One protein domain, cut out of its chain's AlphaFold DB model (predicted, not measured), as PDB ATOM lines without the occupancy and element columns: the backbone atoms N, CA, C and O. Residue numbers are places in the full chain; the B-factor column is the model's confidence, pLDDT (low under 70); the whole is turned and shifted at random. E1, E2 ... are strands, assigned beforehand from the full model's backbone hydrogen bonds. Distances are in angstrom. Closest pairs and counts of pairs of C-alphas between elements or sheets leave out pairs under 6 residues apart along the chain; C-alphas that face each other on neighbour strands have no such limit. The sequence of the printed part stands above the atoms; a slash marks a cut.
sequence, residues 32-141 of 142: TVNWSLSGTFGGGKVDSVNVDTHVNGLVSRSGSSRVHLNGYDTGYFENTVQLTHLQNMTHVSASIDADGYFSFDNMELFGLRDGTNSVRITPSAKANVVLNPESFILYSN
ATOM      1  N   THR A  32     236.151 221.912 225.126       97.62
ATOM      2  CA  THR A  32     236.104 223.025 224.164       97.62
ATOM      3  C   THR A  32     237.411 223.808 224.168       97.62
ATOM      4  O   THR A  32     237.864 224.252 225.224       97.62
ATOM      5  N   VAL A  33     237.986 224.029 222.988       98.25
ATOM      6  CA  VAL A  33     239.216 224.807 222.802       98.25
ATOM      7  C   VAL A  33     238.937 226.011 221.920       98.25
ATOM      8  O   VAL A  33     238.476 225.873 220.787       98.25
ATOM      9  N   ASN A  34     239.238 227.200 222.443       98.19
ATOM     10  CA  ASN A  34     239.141 228.441 221.683       98.19
ATOM     11  C   ASN A  34     240.461 228.730 220.970       98.19
ATOM     12  O   ASN A  34     241.522 228.637 221.587       98.19
ATOM     13  N   TRP A  35     240.394 229.120 219.700       98.00
ATOM     14  CA  TRP A  35     241.577 229.399 218.885       98.00
ATOM     15  C   TRP A  35     241.360 230.583 217.942       98.00
ATOM     16  O   TRP A  35     240.246 231.080 217.763       98.00
ATOM     17  N   SER A  36     242.455 231.068 217.362       98.50
ATOM     18  CA  SER A  36     242.455 232.163 216.389       98.50
ATOM     19  C   SER A  36     243.581 231.983 215.367       98.50
ATOM     20  O   SER A  36     244.423 231.098 215.517       98.50
ATOM     21  N   LEU A  37     243.623 232.811 214.323       97.75
ATOM     22  CA  LEU A  37     244.687 232.801 213.316       97.75
ATOM     23  C   LEU A  37     245.490 234.092 213.321       97.75
ATOM     24  O   LEU A  37     244.937 235.183 213.435       97.75
ATOM     25  N   SER A  38     246.798 233.979 213.126       97.50
ATOM     26  CA  SER A  38     247.680 235.112 212.837       97.50
ATOM     27  C   SER A  38     248.655 234.779 211.703       97.50
ATOM     28  O   SER A  38     248.746 233.633 211.269       97.50
ATOM     29  N   GLY A  39     249.369 235.778 211.184       96.12
ATOM     30  CA  GLY A  39     250.419 235.590 210.180       96.12
ATOM     31  C   GLY A  39     250.117 236.290 208.860       96.12
ATOM     32  O   GLY A  39     249.707 237.453 208.841       96.12
ATOM     33  N   THR A  40     250.364 235.594 207.750       94.44
ATOM     34  CA  THR A  40     250.204 236.130 206.391       94.44
ATOM     35  C   THR A  40     249.343 235.226 205.521       94.44
ATOM     36  O   THR A  40     249.460 234.002 205.582       94.44
ATOM     37  N   PHE A  41     248.511 235.840 204.684       93.75
ATOM     38  CA  PHE A  41     247.669 235.169 203.700       93.75
ATOM     39  C   PHE A  41     247.807 235.881 202.349       93.75
ATOM     40  O   PHE A  41     247.340 237.007 202.185       93.75
ATOM     41  N   GLY A  42     248.524 235.266 201.405       92.25
ATOM     42  CA  GLY A  42     248.896 235.885 200.127       92.25
ATOM     43  C   GLY A  42     249.596 237.242 200.281       92.25
ATOM     44  O   GLY A  42     249.397 238.129 199.462       92.25
ATOM     45  N   GLY A  43     250.385 237.428 201.343       91.75
ATOM     46  CA  GLY A  43     251.045 238.693 201.690       91.75
ATOM     47  C   GLY A  43     250.198 239.676 202.515       91.75
ATOM     48  O   GLY A  43     250.764 240.583 203.122       91.75
ATOM     49  N   GLY A  44     248.880 239.482 202.609       91.94
ATOM     50  CA  GLY A  44     248.012 240.257 203.498       91.94
ATOM     51  C   GLY A  44     248.196 239.857 204.966       91.94
ATOM     52  O   GLY A  44     248.446 238.686 205.267       91.94
ATOM     53  N   LYS A  45     248.087 240.819 205.892       93.19
ATOM     54  CA  LYS A  45     248.288 240.571 207.331       93.19
ATOM     55  C   LYS A  45     247.017 239.998 207.958       93.19
ATOM     56  O   LYS A  45     245.937 240.568 207.811       93.19
ATOM     57  N   VAL A  46     247.178 238.929 208.733       94.38
ATOM     58  CA  VAL A  46     246.145 238.356 209.604       94.38
ATOM     59  C   VAL A  46     246.575 238.567 211.055       94.38
ATOM     60  O   VAL A  46     247.648 238.115 211.453       94.38
ATOM     61  N   ASP A  47     245.766 239.277 211.842       93.31
ATOM     62  CA  ASP A  47     246.139 239.720 213.191       93.31
ATOM     63  C   ASP A  47     245.199 239.141 214.256       93.31
ATOM     64  O   ASP A  47     244.221 239.767 214.651       93.31
ATOM     65  N   SER A  48     245.487 237.904 214.671       93.88
ATOM     66  CA  SER A  48     244.779 237.172 215.731       93.88
ATOM     67  C   SER A  48     243.246 237.190 215.604       93.88
ATOM     68  O   SER A  48     242.531 237.620 216.509       93.88
ATOM     69  N   VAL A  49     242.737 236.683 214.484       95.25
ATOM     70  CA  VAL A  49     241.305 236.681 214.144       95.25
ATOM     71  C   VAL A  49     240.653 235.354 214.528       95.25
ATOM     72  O   VAL A  49     241.242 234.297 214.324       95.25
ATOM     73  N   ASN A  50     239.447 235.385 215.088       95.94
ATOM     74  CA  ASN A  50     238.698 234.197 215.535       95.94
ATOM     75  C   ASN A  50     237.276 234.135 214.953       95.94
ATOM     76  O   ASN A  50     236.415 233.416 215.453       95.94
ATOM     77  N   VAL A  51     237.036 234.919 213.911       96.62
ATOM     78  CA  VAL A  51     235.780 235.010 213.174       96.62
ATOM     79  C   VAL A  51     236.097 235.208 211.699       96.62
ATOM     80  O   VAL A  51     237.213 235.588 211.332       96.62
ATOM     81  N   ASP A  52     235.095 234.993 210.861       97.69
ATOM     82  CA  ASP A  52     235.109 235.369 209.453       97.69
ATOM     83  C   ASP A  52     235.608 236.815 209.285       97.69
ATOM     84  O   ASP A  52     235.034 237.752 209.841       97.69
ATOM     85  N   THR A  53     236.719 236.998 208.566       95.31
ATOM     86  CA  THR A  53     237.464 238.265 208.569       95.31
ATOM     87  C   THR A  53     237.975 238.643 207.188       95.31
ATOM     88  O   THR A  53     238.440 237.807 206.413       95.31
ATOM     89  N   HIS A  54     237.928 239.940 206.892       94.31
ATOM     90  CA  HIS A  54     238.604 240.516 205.742       94.31
ATOM     91  C   HIS A  54     240.095 240.730 206.033       94.31
ATOM     92  O   HIS A  54     240.449 241.406 206.999       94.31
ATOM     93  N   VAL A  55     240.968 240.158 205.209       93.00
ATOM     94  CA  VAL A  55     242.420 240.295 205.336       93.00
ATOM     95  C   VAL A  55     242.830 241.708 204.934       93.00
ATOM     96  O   VAL A  55     242.471 242.188 203.863       93.00
ATOM     97  N   ASN A  56     243.613 242.366 205.786       84.56
ATOM     98  CA  ASN A  56     244.111 243.705 205.503       84.56
ATOM     99  C   ASN A  56     245.293 243.653 204.525       84.56
ATOM    100  O   ASN A  56     246.276 242.939 204.751       84.56
ATOM    101  N   GLY A  57     245.232 244.489 203.488       80.88
ATOM    102  CA  GLY A  57     246.277 244.619 202.472       80.88
ATOM    103  C   GLY A  57     246.030 243.770 201.225       80.88
ATOM    104  O   GLY A  57     245.036 243.059 201.111       80.88
ATOM    105  N   LEU A  58     246.948 243.870 200.261       82.38
ATOM    106  CA  LEU A  58     246.825 243.158 198.993       82.38
ATOM    107  C   LEU A  58     247.117 241.666 199.187       82.38
ATOM    108  O   LEU A  58     248.241 241.290 199.513       82.38
ATOM    109  N   VAL A  59     246.120 240.831 198.906       89.12
ATOM    110  CA  VAL A  59     246.309 239.387 198.739       89.12
ATOM    111  C   VAL A  59     246.690 239.105 197.288       89.12
ATOM    112  O   VAL A  59     245.932 239.406 196.359       89.12
ATOM    113  N   SER A  60     247.876 238.531 197.101       87.94
ATOM    114  CA  SER A  60     248.438 238.184 195.800       87.94
ATOM    115  C   SER A  60     248.880 236.726 195.737       87.94
ATOM    116  O   SER A  60     249.355 236.155 196.721       87.94
ATOM    117  N   ARG A  61     248.779 236.137 194.540       89.00
ATOM    118  CA  ARG A  61     249.233 234.767 194.253       89.00
ATOM    119  C   ARG A  61     250.726 234.583 194.517       89.00
ATOM    120  O   ARG A  61     251.127 233.501 194.921       89.00
ATOM    121  N   SER A  62     251.534 235.623 194.306       89.50
ATOM    122  CA  SER A  62     252.982 235.594 194.554       89.50
ATOM    123  C   SER A  62     253.364 235.979 195.986       89.50
ATOM    124  O   SER A  62     254.548 236.003 196.315       89.50
ATOM    125  N   GLY A  63     252.394 236.347 196.827       90.38
ATOM    126  CA  GLY A  63     252.636 236.663 198.232       90.38
ATOM    127  C   GLY A  63     252.899 235.410 199.067       90.38
ATOM    128  O   GLY A  63     252.663 234.288 198.621       90.38
ATOM    129  N   SER A  64     253.359 235.588 200.305       90.81
ATOM    130  CA  SER A  64     253.547 234.480 201.245       90.81
ATOM    131  C   SER A  64     252.243 234.112 201.953       90.81
ATOM    132  O   SER A  64     251.476 234.989 202.354       90.81
ATOM    133  N   SER A  65     252.035 232.816 202.177       94.19
ATOM    134  CA  SER A  65     251.005 232.306 203.082       94.19
ATOM    135  C   SER A  65     251.652 231.437 204.150       94.19
ATOM    136  O   SER A  65     251.940 230.263 203.922       94.19
ATOM    137  N   ARG A  66     251.902 232.044 205.311       96.25
ATOM    138  CA  ARG A  66     252.348 231.361 206.529       96.25
ATOM    139  C   ARG A  66     251.444 231.809 207.661       96.25
ATOM    140  O   ARG A  66     251.473 232.979 208.048       96.25
ATOM    141  N   VAL A  67     250.638 230.880 208.150       97.00
ATOM    142  CA  VAL A  67     249.548 231.139 209.086       97.00
ATOM    143  C   VAL A  67     249.798 230.342 210.359       97.00
ATOM    144  O   VAL A  67     250.201 229.186 210.290       97.00
ATOM    145  N   HIS A  68     249.578 230.972 211.506       98.31
ATOM    146  CA  HIS A  68     249.700 230.380 212.830       98.31
ATOM    147  C   HIS A  68     248.320 230.121 213.426       98.31
ATOM    148  O   HIS A  68     247.474 231.019 213.425       98.31
ATOM    149  N   LEU A  69     248.125 228.926 213.972       98.19
ATOM    150  CA  LEU A  69     246.989 228.558 214.806       98.19
ATOM    151  C   LEU A  69     247.271 228.974 216.251       98.19
ATOM    152  O   LEU A  69     247.893 228.251 217.023       98.19
ATOM    153  N   ASN A  70     246.810 230.160 216.641       98.19
ATOM    154  CA  ASN A  70     246.953 230.610 218.019       98.19
ATOM    155  C   ASN A  70     246.085 229.727 218.928       98.19
ATOM    156  O   ASN A  70     244.882 229.589 218.696       98.19
ATOM    157  N   GLY A  71     246.694 229.161 219.970       96.00
ATOM    158  CA  GLY A  71     246.055 228.161 220.828       96.00
ATOM    159  C   GLY A  71     246.257 226.721 220.352       96.00
ATOM    160  O   GLY A  71     245.661 225.817 220.932       96.00
ATOM    161  N   TYR A  72     247.085 226.498 219.325       98.19
ATOM    162  CA  TYR A  72     247.484 225.159 218.911       98.19
ATOM    163  C   TYR A  72     248.194 224.417 220.047       98.19
ATOM    164  O   TYR A  72     249.167 224.900 220.626       98.19
ATOM    165  N   ASP A  73     247.693 223.221 220.334       97.56
ATOM    166  CA  ASP A  73     248.253 222.281 221.293       97.56
ATOM    167  C   ASP A  73     248.033 220.866 220.749       97.56
ATOM    168  O   ASP A  73     246.905 220.463 220.448       97.56
ATOM    169  N   THR A  74     249.110 220.094 220.626       96.62
ATOM    170  CA  THR A  74     249.059 218.715 220.113       96.62
ATOM    171  C   THR A  74     248.235 217.765 220.989       96.62
ATOM    172  O   THR A  74     247.903 216.666 220.554       96.62
ATOM    173  N   GLY A  75     247.877 218.145 222.216       96.75
ATOM    174  CA  GLY A  75     246.920 217.441 223.066       96.75
ATOM    175  C   GLY A  75     245.468 217.579 222.601       96.75
ATOM    176  O   GLY A  75     244.661 216.701 222.900       96.75
ATOM    177  N   TYR A  76     245.148 218.621 221.828       97.75
ATOM    178  CA  TYR A  76     243.784 218.938 221.394       97.75
ATOM    179  C   TYR A  76     243.585 218.907 219.874       97.75
ATOM    180  O   TYR A  76     242.508 218.539 219.402       97.75
ATOM    181  N   PHE A  77     244.612 219.267 219.108       98.38
ATOM    182  CA  PHE A  77     244.574 219.329 217.648       98.38
ATOM    183  C   PHE A  77     245.248 218.106 217.023       98.38
ATOM    184  O   PHE A  77     246.229 217.576 217.551       98.38
ATOM    185  N   GLU A  78     244.750 217.691 215.864       98.25
ATOM    186  CA  GLU A  78     245.533 216.894 214.920       98.25
ATOM    187  C   GLU A  78     246.494 217.815 214.146       98.25
ATOM    188  O   GLU A  78     246.264 219.019 214.019       98.25
ATOM    189  N   ASN A  79     247.566 217.262 213.573       98.00
ATOM    190  CA  ASN A  79     248.619 218.053 212.905       98.00
ATOM    191  C   ASN A  79     248.272 218.413 211.449       98.00
ATOM    192  O   ASN A  79     249.151 218.482 210.580       98.00
ATOM    193  N   THR A  80     246.985 218.609 211.167       97.62
ATOM    194  CA  THR A  80     246.448 218.871 209.831       97.62
ATOM    195  C   THR A  80     245.397 219.970 209.852       97.62
ATOM    196  O   THR A  80     244.563 220.052 210.755       97.62
ATOM    197  N   VAL A  81     245.393 220.777 208.795       97.56
ATOM    198  CA  VAL A  81     244.355 221.769 208.515       97.56
ATOM    199  C   VAL A  81     243.822 221.572 207.104       97.56
ATOM    200  O   VAL A  81     244.581 221.334 206.164       97.56
ATOM    201  N   GLN A  82     242.507 221.686 206.950       97.44
ATOM    202  CA  GLN A  82     241.850 221.709 205.656       97.44
ATOM    203  C   GLN A  82     241.638 223.156 205.211       97.44
ATOM    204  O   GLN A  82     241.034 223.968 205.913       97.44
ATOM    205  N   LEU A  83     242.097 223.458 204.004       96.69
ATOM    206  CA  LEU A  83     241.864 224.711 203.307       96.69
ATOM    207  C   LEU A  83     240.816 224.467 202.225       96.69
ATOM    208  O   LEU A  83     240.914 223.506 201.457       96.69
ATOM    209  N   THR A  84     239.803 225.327 202.168       96.25
ATOM    210  CA  THR A  84     238.775 225.291 201.123       96.25
ATOM    211  C   THR A  84     238.641 226.658 200.484       96.25
ATOM    212  O   THR A  84     238.210 227.612 201.131       96.25
ATOM    213  N   HIS A  85     238.976 226.751 199.203       94.25
ATOM    214  CA  HIS A  85     238.757 227.959 198.428       94.25
ATOM    215  C   HIS A  85     237.320 227.954 197.891       94.25
ATOM    216  O   HIS A  85     236.949 227.178 197.013       94.25
ATOM    217  N   LEU A  86     236.469 228.812 198.452       94.25
ATOM    218  CA  LEU A  86     235.011 228.712 198.318       94.25
ATOM    219  C   LEU A  86     234.497 229.099 196.925       94.25
ATOM    220  O   LEU A  86     233.406 228.696 196.541       94.25
ATOM    221  N   GLN A  87     235.263 229.871 196.151       90.06
ATOM    222  CA  GLN A  87     234.838 230.301 194.810       90.06
ATOM    223  C   GLN A  87     235.118 229.263 193.716       90.06
ATOM    224  O   GLN A  87     234.456 229.267 192.684       90.06
ATOM    225  N   ASN A  88     236.137 228.422 193.896       87.50
ATOM    226  CA  ASN A  88     236.545 227.405 192.917       87.50
ATOM    227  C   ASN A  88     236.338 225.979 193.456       87.50
ATOM    228  O   ASN A  88     236.649 225.027 192.749       87.50
ATOM    229  N   MET A  89     235.841 225.844 194.692       90.44
ATOM    230  CA  MET A  89     235.635 224.576 195.396       90.44
ATOM    231  C   MET A  89     236.897 223.702 195.456       90.44
ATOM    232  O   MET A  89     236.824 222.477 195.411       90.44
ATOM    233  N   THR A  90     238.075 224.328 195.527       91.25
ATOM    234  CA  THR A  90     239.351 223.618 195.673       91.25
ATOM    235  C   THR A  90     239.616 223.308 197.140       91.25
ATOM    236  O   THR A  90     239.476 224.176 198.004       91.25
ATOM    237  N   HIS A  91     240.026 222.070 197.406       93.56
ATOM    238  CA  HIS A  91     240.305 221.551 198.738       93.56
ATOM    239  C   HIS A  91     241.761 221.096 198.817       93.56
ATOM    240  O   HIS A  91     242.192 220.259 198.028       93.56
ATOM    241  N   VAL A  92     242.506 221.630 199.781       93.75
ATOM    242  CA  VAL A  92     243.905 221.263 200.036       93.75
ATOM    243  C   VAL A  92     244.088 221.036 201.525       93.75
ATOM    244  O   VAL A  92     243.600 221.823 202.330       93.75
ATOM    245  N   SER A  93     244.800 219.979 201.896       94.69
ATOM    246  CA  SER A  93     245.228 219.770 203.277       94.69
ATOM    247  C   SER A  93     246.665 220.257 203.446       94.69
ATOM    248  O   SER A  93     247.508 220.014 202.583       94.69
ATOM    249  N   ALA A  94     246.952 220.925 204.559       95.69
ATOM    250  CA  ALA A  94     248.302 221.312 204.949       95.69
ATOM    251  C   ALA A  94     248.648 220.702 206.312       95.69
ATOM    252  O   ALA A  94     247.777 220.534 207.168       95.69
ATOM    253  N   SER A  95     249.921 220.365 206.502       97.19
ATOM    254  CA  SER A  95     250.427 219.933 207.805       97.19
ATOM    255  C   SER A  95     250.748 221.150 208.666       97.19
ATOM    256  O   SER A  95     251.256 222.155 208.164       97.19
ATOM    257  N   ILE A  96     250.428 221.043 209.953       98.31
ATOM    258  CA  ILE A  96     250.779 222.022 210.975       98.31
ATOM    259  C   ILE A  96     252.109 221.577 211.595       98.31
ATOM    260  O   ILE A  96     252.259 220.411 211.969       98.31
ATOM    261  N   ASP A  97     253.084 222.483 211.653       98.12
ATOM    262  CA  ASP A  97     254.369 222.248 212.303       98.12
ATOM    263  C   ASP A  97     254.249 222.282 213.837       98.12
ATOM    264  O   ASP A  97     253.200 222.589 214.403       98.12
ATOM    265  N   ALA A  98     255.330 221.916 214.531       96.62
ATOM    266  CA  ALA A  98     255.337 221.812 215.992       96.62
ATOM    267  C   ALA A  98     255.049 223.148 216.701       96.62
ATOM    268  O   ALA A  98     254.595 223.139 217.843       96.62
ATOM    269  N   ASP A  99     255.283 224.269 216.016       97.50
ATOM    270  CA  ASP A  99     255.043 225.616 216.523       97.50
ATOM    271  C   ASP A  99     253.640 226.123 216.151       97.50
ATOM    272  O   ASP A  99     253.346 227.292 216.364       97.50
ATOM    273  N   GLY A 100     252.771 225.287 215.571       98.19
ATOM    274  CA  GLY A 100     251.403 225.666 215.213       98.19
ATOM    275  C   GLY A 100     251.277 226.422 213.891       98.19
ATOM    276  O   GLY A 100     250.210 226.976 213.602       98.19
ATOM    277  N   TYR A 101     252.325 226.466 213.067       98.44
ATOM    278  CA  TYR A 101     252.268 227.102 211.754       98.44
ATOM    279  C   TYR A 101     251.949 226.105 210.651       98.44
ATOM    280  O   TYR A 101     252.413 224.972 210.639       98.44
ATOM    281  N   PHE A 102     251.243 226.572 209.632       97.50
ATOM    282  CA  PHE A 102     251.155 225.888 208.352       97.50
ATOM    283  C   PHE A 102     251.449 226.866 207.217       97.50
ATOM    284  O   PHE A 102     251.363 228.093 207.346       97.50
ATOM    285  N   SER A 103     251.858 226.321 206.082       95.38
ATOM    286  CA  SER A 103     252.097 227.071 204.852       95.38
ATOM    287  C   SER A 103     251.540 226.287 203.677       95.38
ATOM    288  O   SER A 103     251.422 225.063 203.738       95.38
ATOM    289  N   PHE A 104     251.164 226.990 202.619       90.38
ATOM    290  CA  PHE A 104     250.609 226.378 201.419       90.38
ATOM    291  C   PHE A 104     251.024 227.174 200.189       90.38
ATOM    292  O   PHE A 104     251.220 228.390 200.253       90.38
ATOM    293  N   ASP A 105     251.161 226.468 199.070       87.88
ATOM    294  CA  ASP A 105     251.436 227.094 197.785       87.88
ATOM    295  C   ASP A 105     250.175 227.809 197.279       87.88
ATOM    296  O   ASP A 105     249.134 227.196 197.009       87.88
ATOM    297  N   ASN A 106     250.284 229.131 197.158       86.88
ATOM    298  CA  ASN A 106     249.216 230.003 196.688       86.88
ATOM    299  C   ASN A 106     248.889 229.808 195.205       86.88
ATOM    300  O   ASN A 106     247.756 230.060 194.791       86.88
ATOM    301  N   MET A 107     249.865 229.400 194.396       82.81
ATOM    302  CA  MET A 107     249.759 229.305 192.946       82.81
ATOM    303  C   MET A 107     249.304 227.921 192.499       82.81
ATOM    304  O   MET A 107     248.307 227.831 191.780       82.81
ATOM    305  N   GLU A 108     250.023 226.877 192.909       74.75
ATOM    306  CA  GLU A 108     249.876 225.537 192.328       74.75
ATOM    307  C   GLU A 108     248.852 224.681 193.064       74.75
ATOM    308  O   GLU A 108     247.999 224.056 192.436       74.75
ATOM    309  N   LEU A 109     248.910 224.669 194.395       70.50
ATOM    310  CA  LEU A 109     248.056 223.793 195.192       70.50
ATOM    311  C   LEU A 109     246.677 224.405 195.397       70.50
ATOM    312  O   LEU A 109     245.661 223.743 195.206       70.50
ATOM    313  N   PHE A 110     246.640 225.675 195.794       77.75
ATOM    314  CA  PHE A 110     245.395 226.285 196.243       77.75
ATOM    315  C   PHE A 110     244.759 227.223 195.216       77.75
ATOM    316  O   PHE A 110     243.539 227.399 195.191       77.75
ATOM    317  N   GLY A 111     245.582 227.794 194.331       80.88
ATOM    318  CA  GLY A 111     245.117 228.620 193.227       80.88
ATOM    319  C   GLY A 111     244.412 229.898 193.679       80.88
ATOM    320  O   GLY A 111     243.381 230.245 193.096       80.88
ATOM    321  N   LEU A 112     244.976 230.609 194.671       87.06
ATOM    322  CA  LEU A 112     244.553 231.975 195.011       87.06
ATOM    323  C   LEU A 112     244.495 232.820 193.742       87.06
ATOM    324  O   LEU A 112     245.219 232.554 192.792       87.06
ATOM    325  N   ARG A 113     243.671 233.857 193.708       83.31
ATOM    326  CA  ARG A 113     243.644 234.866 192.644       83.31
ATOM    327  C   ARG A 113     244.160 236.184 193.205       83.31
ATOM    328  O   ARG A 113     243.979 236.465 194.385       83.31
ATOM    329  N   ASP A 114     244.786 237.014 192.374       80.94
ATOM    330  CA  ASP A 114     245.099 238.376 192.810       80.94
ATOM    331  C   ASP A 114     243.786 239.136 193.049       80.94
ATOM    332  O   ASP A 114     242.934 239.214 192.158       80.94
ATOM    333  N   GLY A 115     243.618 239.711 194.241       74.94
ATOM    334  CA  GLY A 115     242.387 240.401 194.627       74.94
ATOM    335  C   GLY A 115     241.405 239.498 195.370       74.94
ATOM    336  O   GLY A 115     241.646 239.160 196.526       74.94
ATOM    337  N   THR A 116     240.257 239.181 194.763       87.50
ATOM    338  CA  THR A 116     239.113 238.629 195.505       87.50
ATOM    339  C   THR A 116     239.218 237.128 195.761       87.50
ATOM    340  O   THR A 116     239.078 236.351 194.820       87.50
ATOM    341  N   ASN A 117     239.348 236.729 197.029       91.50
ATOM    342  CA  ASN A 117     239.345 235.331 197.469       91.50
ATOM    343  C   ASN A 117     238.420 235.149 198.678       91.50
ATOM    344  O   ASN A 117     238.184 236.084 199.444       91.50
ATOM    345  N   SER A 118     237.927 233.928 198.869       94.56
ATOM    346  CA  SER A 118     237.247 233.514 200.097       94.56
ATOM    347  C   SER A 118     237.681 232.103 200.466       94.56
ATOM    348  O   SER A 118     237.451 231.145 199.727       94.56
ATOM    349  N   VAL A 119     238.375 231.986 201.595       95.12
ATOM    350  CA  VAL A 119     239.094 230.771 201.971       95.12
ATOM    351  C   VAL A 119     238.717 230.360 203.375       95.12
ATOM    352  O   VAL A 119     239.006 231.072 204.330       95.12
ATOM    353  N   ARG A 120     238.079 229.196 203.490       97.44
ATOM    354  CA  ARG A 120     237.777 228.572 204.774       97.44
ATOM    355  C   ARG A 120     238.982 227.785 205.268       97.44
ATOM    356  O   ARG A 120     239.570 227.018 204.504       97.44
ATOM    357  N   ILE A 121     239.285 227.953 206.548       97.56
ATOM    358  CA  ILE A 121     240.348 227.254 207.263       97.56
ATOM    359  C   ILE A 121     239.693 226.424 208.368       97.56
ATOM    360  O   ILE A 121     239.038 226.977 209.253       97.56
ATOM    361  N   THR A 122     239.851 225.104 208.293       98.31
ATOM    362  CA  THR A 122     239.224 224.130 209.198       98.31
ATOM    363  C   THR A 122     240.298 223.208 209.778       98.31
ATOM    364  O   THR A 122     240.746 222.289 209.087       98.31
ATOM    365  N   PRO A 123     240.766 223.447 211.012       98.12
ATOM    366  CA  PRO A 123     241.687 222.546 211.696       98.12
ATOM    367  C   PRO A 123     240.987 221.248 212.091       98.12
ATOM    368  O   PRO A 123     239.774 221.217 212.297       98.12
ATOM    369  N   SER A 124     241.755 220.173 212.225       98.00
ATOM    370  CA  SER A 124     241.239 218.897 212.718       98.00
ATOM    371  C   SER A 124     241.434 218.786 214.233       98.00
ATOM    372  O   SER A 124     242.506 219.087 214.757       98.00
ATOM    373  N   ALA A 125     240.389 218.357 214.938       97.62
ATOM    374  CA  ALA A 125     240.395 218.153 216.385       97.62
ATOM    375  C   ALA A 125     240.626 216.677 216.728       97.62
ATOM    376  O   ALA A 125     240.203 215.793 215.979       97.62
ATOM    377  N   LYS A 126     241.229 216.411 217.887       96.88
ATOM    378  CA  LYS A 126     241.287 215.061 218.456       96.88
ATOM    379  C   LYS A 126     239.917 214.601 218.952       96.88
ATOM    380  O   LYS A 126     238.984 215.386 219.125       96.88
ATOM    381  N   ALA A 127     239.800 213.303 219.222       94.69
ATOM    382  CA  ALA A 127     238.599 212.737 219.828       94.69
ATOM    383  C   ALA A 127     238.236 213.460 221.142       94.69
ATOM    384  O   ALA A 127     239.109 213.785 221.943       94.69
ATOM    385  N   ASN A 128     236.936 213.671 221.366       93.81
ATOM    386  CA  ASN A 128     236.389 214.383 222.527       93.81
ATOM    387  C   ASN A 128     236.806 215.870 222.648       93.81
ATOM    388  O   ASN A 128     236.651 216.465 223.714       93.81
ATOM    389  N   VAL A 129     237.308 216.485 221.571       97.69
ATOM    390  CA  VAL A 129     237.617 217.921 221.507       97.69
ATOM    391  C   VAL A 129     236.663 218.623 220.548       97.69
ATOM    392  O   VAL A 129     236.404 218.149 219.444       97.69
ATOM    393  N   VAL A 130     236.161 219.784 220.963       97.75
ATOM    394  CA  VAL A 130     235.382 220.706 220.135       97.75
ATOM    395  C   VAL A 130     236.196 221.980 219.953       97.75
ATOM    396  O   VAL A 130     236.503 222.679 220.918       97.75
ATOM    397  N   LEU A 131     236.553 222.294 218.711       98.12
ATOM    398  CA  LEU A 131     237.204 223.560 218.390       98.12
ATOM    399  C   LEU A 131     236.152 224.656 218.240       98.12
ATOM    400  O   LEU A 131     235.138 224.461 217.569       98.12
ATOM    401  N   ASN A 132     236.399 225.806 218.861       96.94
ATOM    402  CA  ASN A 132     235.531 226.970 218.783       96.94
ATOM    403  C   ASN A 132     236.321 228.207 218.306       96.94
ATOM    404  O   ASN A 132     237.202 228.683 219.026       96.94
ATOM    405  N   PRO A 133     236.018 228.752 217.118       97.44
ATOM    406  CA  PRO A 133     235.034 228.250 216.146       97.44
ATOM    407  C   PRO A 133     235.460 226.907 215.514       97.44
ATOM    408  O   PRO A 133     236.617 226.526 215.593       97.44
ATOM    409  N   GLU A 134     234.565 226.181 214.842       97.50
ATOM    410  CA  GLU A 134     234.962 224.962 214.099       97.50
ATOM    411  C   GLU A 134     235.843 225.309 212.882       97.50
ATOM    412  O   GLU A 134     236.760 224.585 212.497       97.50
ATOM    413  N   SER A 135     235.556 226.451 212.262       97.81
ATOM    414  CA  SER A 135     236.303 227.017 211.144       97.81
ATOM    415  C   SER A 135     235.968 228.494 211.002       97.81
ATOM    416  O   SER A 135     234.995 228.971 211.588       97.81
ATOM    417  N   PHE A 136     236.732 229.207 210.184       96.19
ATOM    418  CA  PHE A 136     236.339 230.531 209.714       96.19
ATOM    419  C   PHE A 136     236.953 230.845 208.355       96.19
ATOM    420  O   PHE A 136     237.792 230.102 207.832       96.19
ATOM    421  N   ILE A 137     236.479 231.934 207.761       97.12
ATOM    422  CA  ILE A 137     236.779 232.349 206.400       97.12
ATOM    423  C   ILE A 137     237.651 233.603 206.416       97.12
ATOM    424  O   ILE A 137     237.317 234.611 207.035       97.12
ATOM    425  N   LEU A 138     238.753 233.555 205.673       95.50
ATOM    426  CA  LEU A 138     239.507 234.736 205.281       95.50
ATOM    427  C   LEU A 138     239.003 235.224 203.924       95.50
ATOM    428  O   LEU A 138     239.023 234.485 202.934       95.50
ATOM    429  N   TYR A 139     238.554 236.474 203.880       94.56
ATOM    430  CA  TYR A 139     238.183 237.163 202.650       94.56
ATOM    431  C   TYR A 139     239.291 238.105 202.219       94.56
ATOM    432  O   TYR A 139     239.945 238.728 203.048       94.56
ATOM    433  N   SER A 140     239.428 238.293 200.917       91.25
ATOM    434  CA  SER A 140     240.183 239.406 200.358       91.25
ATOM    435  C   SER A 140     239.387 240.047 199.234       91.25
ATOM    436  O   SER A 140     238.587 239.380 198.578       91.25
ATOM    437  N   ASN A 141     239.571 241.343 199.026       80.19
ATOM    438  CA  ASN A 141     239.133 242.091 197.854       80.19
ATOM    439  C   ASN A 141     240.232 243.110 197.502       80.19
ATOM    440  O   ASN A 141     241.245 243.195 198.196       80.19
TER     441      ASN A 141
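Overview. This is residues 32 to 141 of the 142 residues of an uncharacterized protein of Fibrobacter sp. UWEL (UniProt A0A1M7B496). Two four-stranded sheets stand face to face as a sandwich, their strands crossed at 44 degrees, and the short strands E1 and E9 pair side by side at one end of it. The long link of residues 104 to 116 loops at the opposite end. The printed part has 110 residues and ten named strands, E1 to E10 in order along the chain, with no named helix; the class is all strand. One antiparallel sheet has the order E3, E2, E4, E7, the other, also antiparallel, E6, E5, E8, E10, while E1 and E9 are parallel. The whole is compact, with a radius of gyration of the C-alphas of 12.9 A, and elongated, spanning 39 by 24 by 23 A.

Along the chain. E1, residues 32 to 34, begins at C-alpha 32 (236.104, 223.025, 224.164) and runs on into E2, residues 36 to 41, at 42 degrees. E3 is residues 44 to 49 and E4 residues 66 to 70. E5, residues 77 to 85, measures 21.9 A and bends by 61 degrees at residue 80. E6, residues 90 to 95, measures 16.8 A, and E7 is residues 101 to 103. E8, residues 117 to 125, measures 25.6 A from C-alpha 117 (239.345, 235.331, 197.469). E9 is residues 129 to 132, and E10, residues 136 to 140, ends at C-alpha 140 (240.183, 239.406, 200.358).

Arrangement. The facing parts of the two large sheets are 10.6 A centre to centre, their best planes 14 degrees apart. In the first sheet, E2 and E3 form a hairpin, with N 41 and O 44 at 2.9 A. E2 and E4 are antiparallel, with N 38 and O 68 at 3.1 A, and N 67 of E4 is 3.0 A from O 102 of the edge strand E7. The second sheet is twisted; its hairpin E5 and E6 has N 83 and O 92 at 2.8 A. N 82 of E5 is 2.8 A from O 122 of E8, and N 119 of E8 is 2.9 A from O 138 of E10. Between the sheets, the closest C-alphas of E6 and E7, Ser 95 and Phe 102, are 6.0 A apart, while E2 and E10 are near each other. N 33 of E1 is 2.9 A from O 130 of E9.

Size, cuts and confidence. The C-alphas farthest apart, those of Asp 114 and Asn 128, are 39.2 A apart. The printed part has no cut. The links E3 to E4 and E7 to E8 are long, with 16 and 13 residues; residues 53 to 54 of the former pair in parallel with residues 138 to 139 of E10. Mean pLDDT of the printed part is 93.4, and no printed residue is under 70.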